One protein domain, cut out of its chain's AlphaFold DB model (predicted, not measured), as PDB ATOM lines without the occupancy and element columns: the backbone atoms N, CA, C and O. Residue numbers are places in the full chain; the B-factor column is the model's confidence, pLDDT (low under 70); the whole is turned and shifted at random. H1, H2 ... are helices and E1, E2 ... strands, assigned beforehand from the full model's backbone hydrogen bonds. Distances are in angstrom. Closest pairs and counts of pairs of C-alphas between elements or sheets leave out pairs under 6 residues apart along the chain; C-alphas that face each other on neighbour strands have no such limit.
ATOM      1  N   LEU A   3     358.792 269.165 397.481       74.31
ATOM      2  CA  LEU A   3     360.124 268.766 397.936       74.31
ATOM      3  C   LEU A   3     360.690 269.832 398.867       74.31
ATOM      4  O   LEU A   3     360.815 271.001 398.489       74.31
ATOM      5  N   LEU A   4     361.047 269.428 400.082       70.50
ATOM      6  CA  LEU A   4     361.637 270.302 401.089       70.50
ATOM      7  C   LEU A   4     363.126 269.973 401.224       70.50
ATOM      8  O   LEU A   4     363.482 268.921 401.739       70.50
ATOM      9  N   HIS A   5     363.990 270.868 400.741       67.56
ATOM     10  CA  HIS A   5     365.450 270.768 400.903       67.56
ATOM     11  C   HIS A   5     366.002 271.601 402.067       67.56
ATOM     12  O   HIS A   5     367.130 271.385 402.500       67.56
ATOM     13  N   HIS A   6     365.216 272.554 402.573       57.75
ATOM     14  CA  HIS A   6     365.555 273.378 403.731       57.75
ATOM     15  C   HIS A   6     364.255 273.753 404.452       57.75
ATOM     16  O   HIS A   6     363.343 274.308 403.833       57.75
ATOM     17  N   GLN A   7     364.141 273.458 405.748       55.28
ATOM     18  CA  GLN A   7     362.879 273.599 406.494       55.28
ATOM     19  C   GLN A   7     362.449 275.051 406.820       55.28
ATOM     20  O   GLN A   7     361.480 275.268 407.550       55.28
ATOM     21  N   GLU A   8     363.112 276.079 406.289       53.16
ATOM     22  CA  GLU A   8     363.054 277.416 406.904       53.16
ATOM     23  C   GLU A   8     362.766 278.567 405.939       53.16
ATOM     24  O   GLU A   8     363.388 279.619 405.985       53.16
ATOM     25  N   SER A   9     361.759 278.397 405.089       60.19
ATOM     26  CA  SER A   9     361.070 279.543 404.496       60.19
ATOM     27  C   SER A   9     359.657 279.602 405.074       60.19
ATOM     28  O   SER A   9     358.929 278.611 405.019       60.19
ATOM     29  N   GLU A  10     359.253 280.743 405.643       65.00
ATOM     30  CA  GLU A  10     357.866 280.972 406.096       65.00
ATOM     31  C   GLU A  10     356.856 280.676 404.976       65.00
ATOM     32  O   GLU A  10     355.790 280.112 405.227       65.00
ATOM     33  N   LEU A  11     357.247 280.946 403.725       66.62
ATOM     34  CA  LEU A  11     356.476 280.618 402.530       66.62
ATOM     35  C   LEU A  11     356.243 279.104 402.380       66.62
ATOM     36  O   LEU A  11     355.149 278.699 401.996       66.62
ATOM     37  N   SER A  12     357.220 278.261 402.748       68.25
ATOM     38  CA  SER A  12     357.076 276.795 402.700       68.25
ATOM     39  C   SER A  12     356.034 276.323 403.696       68.25
ATOM     40  O   SER A  12     355.224 275.458 403.381       68.25
ATOM     41  N   ARG A  13     356.037 276.911 404.896       70.56
ATOM     42  CA  ARG A  13     355.081 276.586 405.960       70.56
ATOM     43  C   ARG A  13     353.665 277.026 405.595       70.56
ATOM     44  O   ARG A  13     352.730 276.250 405.777       70.56
ATOM     45  N   ALA A  14     353.514 278.229 405.042       75.19
ATOM     46  CA  ALA A  14     352.222 278.745 404.594       75.19
ATOM     47  C   ALA A  14     351.633 277.907 403.447       75.19
ATOM     48  O   ALA A  14     350.461 277.537 403.492       75.19
ATOM     49  N   LEU A  15     352.448 277.544 402.451       72.75
ATOM     50  CA  LEU A  15     352.002 276.692 401.347       72.75
ATOM     51  C   LEU A  15     351.717 275.258 401.773       72.75
ATOM     52  O   LEU A  15     350.754 274.679 401.274       72.75
ATOM     53  N   LEU A  16     352.508 274.706 402.702       74.94
ATOM     54  CA  LEU A  16     352.253 273.392 403.290       74.94
ATOM     55  C   LEU A  16     350.882 273.361 403.980       74.94
ATOM     56  O   LEU A  16     350.110 272.431 403.771       74.94
ATOM     57  N   ALA A  17     350.559 274.397 404.759       76.44
ATOM     58  CA  ALA A  17     349.259 274.521 405.418       76.44
ATOM     59  C   ALA A  17     348.092 274.705 404.428       76.44
ATOM     60  O   ALA A  17     346.953 274.390 404.762       76.44
ATOM     61  N   ALA A  18     348.374 275.197 403.221       78.56
ATOM     62  CA  ALA A  18     347.398 275.435 402.162       78.56
ATOM     63  C   ALA A  18     347.412 274.361 401.056       78.56
ATOM     64  O   ALA A  18     346.858 274.603 399.985       78.56
ATOM     65  N   LEU A  19     348.069 273.210 401.270       76.56
ATOM     66  CA  LEU A  19     348.154 272.143 400.270       76.56
ATOM     67  C   LEU A  19     346.749 271.712 399.809       76.56
ATOM     68  O   LEU A  19     345.907 271.384 400.652       76.56
ATOM     69  N   PRO A  20     346.484 271.655 398.491       76.25
ATOM     70  CA  PRO A  20     345.250 271.073 397.989       76.25
ATOM     71  C   PRO A  20     345.176 269.579 398.334       76.25
ATOM     72  O   PRO A  20     346.192 268.900 398.513       76.25
ATOM     73  N   GLY A  21     343.953 269.054 398.428       73.88
ATOM     74  CA  GLY A  21     343.722 267.644 398.735       73.88
ATOM     75  C   GLY A  21     344.459 266.723 397.755       73.88
ATOM     76  O   GLY A  21     344.319 266.866 396.545       73.88
ATOM     77  N   GLY A  22     345.248 265.785 398.287       67.62
ATOM     78  CA  GLY A  22     346.050 264.842 397.496       67.62
ATOM     79  C   GLY A  22     347.500 265.270 397.246       67.62
ATOM     80  O   GLY A  22     348.294 264.455 396.775       67.62
ATOM     81  N   ALA A  23     347.891 266.497 397.600       73.50
ATOM     82  CA  ALA A  23     349.287 266.908 397.520       73.50
ATOM     83  C   ALA A  23     350.113 266.314 398.679       73.50
ATOM     84  O   ALA A  23     349.738 266.389 399.848       73.50
ATOM     85  N   THR A  24     351.258 265.718 398.349       76.31
ATOM     86  CA  THR A  24     352.187 265.089 399.300       76.31
ATOM     87  C   THR A  24     353.442 265.936 399.489       76.31
ATOM     88  O   THR A  24     353.890 266.589 398.543       76.31
ATOM     89  N   SER A  25     354.032 265.912 400.687       77.31
ATOM     90  CA  SER A  25     355.344 266.503 400.965       77.31
ATOM     91  C   SER A  25     356.407 265.420 401.142       77.31
ATOM     92  O   SER A  25     356.146 264.353 401.698       77.31
ATOM     93  N   LEU A  26     357.616 265.704 400.665       78.44
ATOM     94  CA  LEU A  26     358.792 264.864 400.826       78.44
ATOM     95  C   LEU A  26     359.938 265.715 401.369       78.44
ATOM     96  O   LEU A  26     360.359 266.684 400.733       78.44
ATOM     97  N   ASP A  27     360.440 265.356 402.546       77.25
ATOM     98  CA  ASP A  27     361.624 265.983 403.125       77.25
ATOM     99  C   ASP A  27     362.881 265.309 402.570       77.25
ATOM    100  O   ASP A  27     363.086 264.107 402.740       77.25
ATOM    101  N   CYS A  28     363.698 266.095 401.878       75.56
ATOM    102  CA  CYS A  28     364.936 265.664 401.242       75.56
ATOM    103  C   CYS A  28     366.174 266.273 401.929       75.56
ATOM    104  O   CYS A  28     367.282 266.190 401.395       75.56
ATOM    105  N   THR A  29     366.017 266.874 403.118       72.75
ATOM    106  CA  THR A  29     367.111 267.499 403.890       72.75
ATOM    107  C   THR A  29     368.232 266.499 404.208       72.75
ATOM    108  O   THR A  29     369.407 266.855 404.203       72.75
ATOM    109  N   GLY A  30     367.883 265.230 404.444       74.25
ATOM    110  CA  GLY A  30     368.833 264.132 404.679       74.25
ATOM    111  C   GLY A  30     369.327 263.421 403.412       74.25
ATOM    112  O   GLY A  30     369.977 262.383 403.523       74.25
ATOM    113  N   GLY A  31     369.002 263.940 402.226       77.69
ATOM    114  CA  GLY A  31     369.209 263.282 400.936       77.69
ATOM    115  C   GLY A  31     367.901 262.838 400.277       77.69
ATOM    116  O   GLY A  31     366.830 262.882 400.880       77.69
ATOM    117  N   ILE A  32     367.996 262.418 399.013       80.88
ATOM    118  CA  ILE A  32     366.851 261.974 398.209       80.88
ATOM    119  C   ILE A  32     366.424 260.571 398.676       80.88
ATOM    120  O   ILE A  32     367.236 259.644 398.600       80.88
ATOM    121  N   PRO A  33     365.175 260.371 399.134       81.88
ATOM    122  CA  PRO A  33     364.688 259.050 399.523       81.88
ATOM    123  C   PRO A  33     364.724 258.065 398.350       81.88
ATOM    124  O   PRO A  33     364.370 258.420 397.232       81.88
ATOM    125  N   ALA A  34     365.069 256.799 398.599       85.12
ATOM    126  CA  ALA A  34     365.154 255.782 397.541       85.12
ATOM    127  C   ALA A  34     363.822 255.525 396.805       85.12
ATOM    128  O   ALA A  34     363.814 255.036 395.683       85.12
ATOM    129  N   SER A  35     362.690 255.856 397.433       82.62
ATOM    130  CA  SER A  35     361.355 255.771 396.833       82.62
ATOM    131  C   SER A  35     361.028 256.930 395.886       82.62
ATOM    132  O   SER A  35     359.967 256.931 395.267       82.62
ATOM    133  N   TYR A  36     361.885 257.948 395.816       83.44
ATOM    134  CA  TYR A  36     361.674 259.110 394.971       83.44
ATOM    135  C   TYR A  36     362.102 258.816 393.531       83.44
ATOM    136  O   TYR A  36     363.277 258.586 393.259       83.44
ATOM    137  N   ALA A  37     361.139 258.854 392.611       83.81
ATOM    138  CA  ALA A  37     361.357 258.630 391.180       83.81
ATOM    139  C   ALA A  37     361.214 259.911 390.330       83.81
ATOM    140  O   ALA A  37     361.164 259.830 389.106       83.81
ATOM    141  N   GLY A  38     361.101 261.077 390.973       82.62
ATOM    142  CA  GLY A  38     360.901 262.359 390.298       82.62
ATOM    143  C   GLY A  38     362.208 263.049 389.868       82.62
ATOM    144  O   GLY A  38     363.296 262.489 390.019       82.62
ATOM    145  N   PRO A  39     362.125 264.291 389.354       83.94
ATOM    146  CA  PRO A  39     363.287 265.081 388.945       83.94
ATOM    147  C   PRO A  39     364.213 265.363 390.129       83.94
ATOM    148  O   PRO A  39     363.735 265.554 391.243       83.94
ATOM    149  N   THR A  40     365.527 265.446 389.913       80.75
ATOM    150  CA  THR A  40     366.466 265.769 390.999       80.75
ATOM    151  C   THR A  40     365.995 267.018 391.746       80.75
ATOM    152  O   THR A  40     365.790 268.060 391.116       80.75
ATOM    153  N   PRO A  41     365.790 266.936 393.067       71.75
ATOM    154  CA  PRO A  41     365.296 268.075 393.806       71.75
ATOM    155  C   PRO A  41     366.291 269.244 393.769       71.75
ATOM    156  O   PRO A  41     367.509 269.063 393.718       71.75
ATOM    157  N   SER A  42     365.759 270.458 393.837       71.81
ATOM    158  CA  SER A  42     366.551 271.682 393.929       71.81
ATOM    159  C   SER A  42     367.087 271.899 395.347       71.81
ATOM    160  O   SER A  42     366.482 271.462 396.319       71.81
ATOM    161  N   ALA A  43     368.169 272.673 395.489       72.69
ATOM    162  CA  ALA A  43     368.620 273.183 396.792       72.69
ATOM    163  C   ALA A  43     367.592 274.120 397.468       72.69
ATOM    164  O   ALA A  43     367.721 274.448 398.646       72.69
ATOM    165  N   TYR A  44     366.573 274.561 396.728       74.25
ATOM    166  CA  TYR A  44     365.455 275.353 397.229       74.25
ATOM    167  C   TYR A  44     364.188 274.494 397.324       74.25
ATOM    168  O   TYR A  44     364.045 273.545 396.554       74.25
ATOM    169  N   PRO A  45     363.231 274.843 398.204       76.31
ATOM    170  CA  PRO A  45     361.916 274.216 398.194       76.31
ATOM    171  C   PRO A  45     361.280 274.289 396.802       76.31
ATOM    172  O   PRO A  45     361.335 275.337 396.141       76.31
ATOM    173  N   SER A  46     360.660 273.188 396.384       82.69
ATOM    174  CA  SER A  46     360.130 273.027 395.031       82.69
ATOM    175  C   SER A  46     358.808 272.276 395.005       82.69
ATOM    176  O   SER A  46     358.589 271.375 395.808       82.69
ATOM    177  N   VAL A  47     357.948 272.603 394.043       84.75
ATOM    178  CA  VAL A  47     356.741 271.835 393.711       84.75
ATOM    179  C   VAL A  47     357.028 271.022 392.453       84.75
ATOM    180  O   VAL A  47     357.482 271.570 391.457       84.75
ATOM    181  N   VAL A  48     356.769 269.719 392.500       86.31
ATOM    182  CA  VAL A  48     356.810 268.832 391.336       86.31
ATOM    183  C   VAL A  48     355.436 268.791 390.690       86.31
ATOM    184  O   VAL A  48     354.455 268.457 391.371       86.31
ATOM    185  N   VAL A  49     355.417 269.099 389.396       87.19
ATOM    186  CA  VAL A  49     354.251 269.073 388.507       87.19
ATOM    187  C   VAL A  49     354.473 268.069 387.378       87.19
ATOM    188  O   VAL A  49     355.607 267.847 386.943       87.19
ATOM    189  N   ASP A  50     353.389 267.450 386.917       89.19
ATOM    190  CA  ASP A  50     353.416 266.541 385.774       89.19
ATOM    191  C   ASP A  50     353.256 267.348 384.481       89.19
ATOM    192  O   ASP A  50     352.257 268.036 384.272       89.19
ATOM    193  N   VAL A  51     354.243 267.254 383.593       90.44
ATOM    194  CA  VAL A  51     354.236 267.920 382.293       90.44
ATOM    195  C   VAL A  51     353.781 266.913 381.233       90.44
ATOM    196  O   VAL A  51     354.472 265.912 380.999       90.44
ATOM    197  N   HIS A  78     356.911 264.099 381.264       90.81
ATOM    198  CA  HIS A  78     357.924 264.073 382.313       90.81
ATOM    199  C   HIS A  78     357.447 264.859 383.533       90.81
ATOM    200  O   HIS A  78     356.380 265.463 383.523       90.81
ATOM    201  N   GLN A  79     358.242 264.843 384.597       90.00
ATOM    202  CA  GLN A  79     358.002 265.642 385.791       90.00
ATOM    203  C   GLN A  79     359.002 266.790 385.860       90.00
ATOM    204  O   GLN A  79     360.194 266.586 385.620       90.00
ATOM    205  N   GLU A  80     358.528 267.975 386.234       87.69
ATOM    206  CA  GLU A  80     359.367 269.160 386.415       87.69
ATOM    207  C   GLU A  80     359.274 269.667 387.858       87.69
ATOM    208  O   GLU A  80     358.196 269.710 388.450       87.69
ATOM    209  N   ALA A  81     360.419 270.035 388.442       86.19
ATOM    210  CA  ALA A  81     360.486 270.662 389.757       86.19
ATOM    211  C   ALA A  81     360.523 272.188 389.607       86.19
ATOM    212  O   ALA A  81     361.560 272.780 389.305       86.19
ATOM    213  N   LEU A  82     359.396 272.836 389.883       85.25
ATOM    214  CA  LEU A  82     359.287 274.286 389.934       85.25
ATOM    215  C   LEU A  82     359.808 274.793 391.271       85.25
ATOM    216  O   LEU A  82     359.550 274.194 392.315       85.25
ATOM    217  N   ARG A  83     360.515 275.926 391.280       84.94
ATOM    218  CA  ARG A  83     360.805 276.616 392.544       84.94
ATOM    219  C   ARG A  83     359.485 276.974 393.211       84.94
ATOM    220  O   ARG A  83     358.548 277.394 392.536       84.94
ATOM    221  N   MET A  84     359.421 276.801 394.526       81.06
ATOM    222  CA  MET A  84     358.186 277.004 395.263       81.06
ATOM    223  C   MET A  84     357.603 278.403 394.982       81.06
ATOM    224  O   MET A  84     358.298 279.403 395.199       81.06
ATOM    225  N   PRO A  85     356.368 278.474 394.459       77.00
ATOM    226  CA  PRO A  85     355.754 279.736 394.071       77.00
ATOM    227  C   PRO A  85     355.319 280.543 395.295       77.00
ATOM    228  O   PRO A  85     355.385 280.068 396.421       77.00
ATOM    229  N   ALA A  86     354.845 281.772 395.090       78.06
ATOM    230  CA  ALA A  86     354.255 282.559 396.174       78.06
ATOM    231  C   ALA A  86     352.852 282.055 396.581       78.06
ATOM    232  O   ALA A  86     352.420 282.273 397.710       78.06
ATOM    233  N   THR A  87     352.130 281.401 395.663       83.44
ATOM    234  CA  THR A  87     350.752 280.917 395.844       83.44
ATOM    235  C   THR A  87     350.492 279.663 395.004       83.44
ATOM    236  O   THR A  87     351.175 279.427 394.005       83.44
ATOM    237  N   TRP A  88     349.463 278.885 395.358       83.56
ATOM    238  CA  TRP A  88     349.019 277.730 394.562       83.56
ATOM    239  C   TRP A  88     348.447 278.112 393.190       83.56
ATOM    240  O   TRP A  88     348.644 277.374 392.235       83.56
ATOM    241  N   ALA A  89     347.873 279.310 393.043       86.75
ATOM    242  CA  ALA A  89     347.364 279.791 391.756       86.75
ATOM    243  C   ALA A  89     348.448 279.872 390.663       86.75
ATOM    244  O   ALA A  89     348.147 279.741 389.481       86.75
ATOM    245  N   ALA A  90     349.714 280.081 391.039       85.00
ATOM    246  CA  ALA A  90     350.821 280.054 390.087       85.00
ATOM    247  C   ALA A  90     351.129 278.632 389.582       85.00
ATOM    248  O   ALA A  90     351.556 278.478 388.441       85.00
ATOM    249  N   VAL A  91     350.892 277.606 390.409       86.69
ATOM    250  CA  VAL A  91     350.978 276.197 389.987       86.69
ATOM    251  C   VAL A  91     349.860 275.901 388.995       86.69
ATOM    252  O   VAL A  91     350.147 275.449 387.894       86.69
ATOM    253  N   ASP A  92     348.620 276.276 389.322       88.62
ATOM    254  CA  ASP A  92     347.466 276.065 388.437       88.62
ATOM    255  C   ASP A  92     347.653 276.748 387.071       88.62
ATOM    256  O   ASP A  92     347.318 276.191 386.027       88.62
ATOM    257  N   GLN A  93     348.214 277.962 387.058       90.00
ATOM    258  CA  GLN A  93     348.545 278.674 385.822       90.00
ATOM    259  C   GLN A  93     349.618 277.955 385.003       90.00
ATOM    260  O   GLN A  93     349.524 277.926 383.775       90.00
ATOM    261  N   TYR A  94     350.630 277.392 385.663       89.12
ATOM    262  CA  TYR A  94     351.667 276.618 384.990       89.12
ATOM    263  C   TYR A  94     351.093 275.327 384.393       89.12
ATOM    264  O   TYR A  94     351.335 275.046 383.220       89.12
ATOM    265  N   ASP A  95     350.266 274.598 385.142       89.00
ATOM    266  CA  ASP A  95     349.600 273.384 384.658       89.00
ATOM    267  C   ASP A  95     348.662 273.689 383.482       89.00
ATOM    268  O   ASP A  95     348.658 272.989 382.467       89.00
ATOM    269  N   ALA A  96     347.907 274.789 383.555       90.88
ATOM    270  CA  ALA A  96     347.080 275.245 382.440       90.88
ATOM    271  C   ALA A  96     347.926 275.600 381.206       90.88
ATOM    272  O   ALA A  96     347.544 275.288 380.076       90.88
ATOM    273  N   TYR A  97     349.084 276.233 381.406       89.88
ATOM    274  CA  TYR A  97     350.014 276.570 380.332       89.88
ATOM    275  C   TYR A  97     350.604 275.324 379.660       89.88
ATOM    276  O   TYR A  97     350.610 275.240 378.427       89.88
ATOM    277  N   THR A  98     351.074 274.337 380.427       89.00
ATOM    278  CA  THR A  98     351.634 273.096 379.867       89.00
ATOM    279  C   THR A  98     350.561 272.254 379.176       89.00
ATOM    280  O   THR A  98     350.805 271.741 378.079       89.00
ATOM    281  N   ALA A  99     349.344 272.202 379.723       88.56
ATOM    282  CA  ALA A  99     348.196 271.573 379.072       88.56
ATOM    283  C   ALA A  99     347.824 272.269 377.752       88.56
ATOM    284  O   ALA A  99     347.607 271.605 376.736       88.56
ATOM    285  N   ALA A 100     347.807 273.605 377.731       88.25
ATOM    286  CA  ALA A 100     347.538 274.370 376.516       88.25
ATOM    287  C   ALA A 100     348.606 274.131 375.441       88.25
ATOM    288  O   ALA A 100     348.264 273.984 374.271       88.25
ATOM    289  N   ARG A 101     349.888 274.030 375.819       85.25
ATOM    290  CA  ARG A 101     350.972 273.683 374.881       85.25
ATOM    291  C   ARG A 101     350.798 272.300 374.270       85.25
ATOM    292  O   ARG A 101     350.999 272.143 373.069       85.25
ATOM    293  N   ALA A 102     350.413 271.317 375.078       85.50
ATOM    294  CA  ALA A 102     350.116 269.980 374.581       85.50
ATOM    295  C   ALA A 102     348.911 269.986 373.620       85.50
ATOM    296  O   ALA A 102     348.956 269.337 372.577       85.50
ATOM    297  N   ALA A 103     347.868 270.768 373.921       82.31
ATOM    298  CA  ALA A 103     346.663 270.873 373.094       82.31
ATOM    299  C   ALA A 103     346.857 271.685 371.799       82.31
ATOM    300  O   ALA A 103     346.238 271.385 370.781       82.31
ATOM    301  N   ALA A 104     347.719 272.705 371.817       66.69
ATOM    302  CA  ALA A 104     347.984 273.596 370.687       66.69
ATOM    303  C   ALA A 104     348.820 272.952 369.567       66.69
ATOM    304  O   ALA A 104     349.182 273.637 368.615       66.69
ATOM    305  N   SER A 105     349.128 271.657 369.661       56.28
ATOM    306  CA  SER A 105     349.697 270.883 368.559       56.28
ATOM    307  C   SER A 105     348.564 270.269 367.727       56.28
ATOM    308  O   SER A 105     348.104 269.172 368.051       56.28
TER     309      SER A 105
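What this domain is: This is residues 3 to 51 and 78 to 105 of the 114 residues of an uncharacterized protein of Desulfovibrionaceae bacterium CG1_02_65_16 (UniProt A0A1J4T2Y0). A two-stranded antiparallel ribbon, E2 and E3, lies near the middle, with the long helix H2 running alongside it next to E2. The end of H2 reaches toward one tip of the elongated outline; toward the other lie the short helix H1, the short strand E1 and a wide loop, residues 28 to 45, with no named element. You have 77 residues printed, with two named helices and three named strands in the order H1, E1, E2, E3, H2, and the class is mixed, helices and strands. The whole is compact, with a radius of gyration of the C-alphas of 13.1 A, and spans 41 by 27 by 22 A.

How they stand to each other: Start with H1, residues 10 to 17: its closest C-alpha pair with E1, residues 25 to 27, is Leu 16 and Ser 25, 7.9 A apart. E1 pairs with no named strand. It is apart from E2, residues 46 to 51, which it precedes. Next set E2 beside E3, residues 78 to 83: they are antiparallel neighbours, their directions at 150 degrees. Look there for N 47 and O 82 at 2.8 A and N 80 and O 49 at 3.0 A, both within hydrogen-bond range. Then come to H2, residues 88 to 103; its closest C-alpha pair with E2 is Thr 98 and Val 51, 6.3 A apart. H1 and H2 are close but not clearly touching, with the C-alphas of Leu 15 and Trp 88 closest at 7.5 A. Their lines stand about perpendicular, at 73 degrees. H1 is apart from E2 and E3. In H1 and H2 every O i to N i+4 pair is within hydrogen-bond range.

Where its parts are: Find C-alpha 10 at (357.866, 280.972, 406.096); from there H1 runs 10.8 A to C-alpha 17. E1 covers 6.7 A from C-alpha 25 to C-alpha 27. Go on to C-alpha 46 at (360.130, 273.027, 395.031), where E2 begins its 14.9 A to C-alpha 51. E3 runs 16.4 A from C-alpha 78 to C-alpha 83. H2 starts at C-alpha 88 and ends 22.7 A away, at C-alpha 103, (346.663, 270.873, 373.094).

The domain as a whole: The two C-alphas farthest apart are those of Gly 30 and Ser 105, at 41.4 A. Residues 52 to 77 are not printed, and across this cut, between E2 and E3, C-alphas 51 and 78 are 5.3 A apart. The link from E1 to E2 is long, with 18 residues; that from E3 to H2 is tight. The mean pLDDT of the printed part is 78.7; look for values under 70 at residues 5 to 12, residue 22 and residues 104 to 105 of this model.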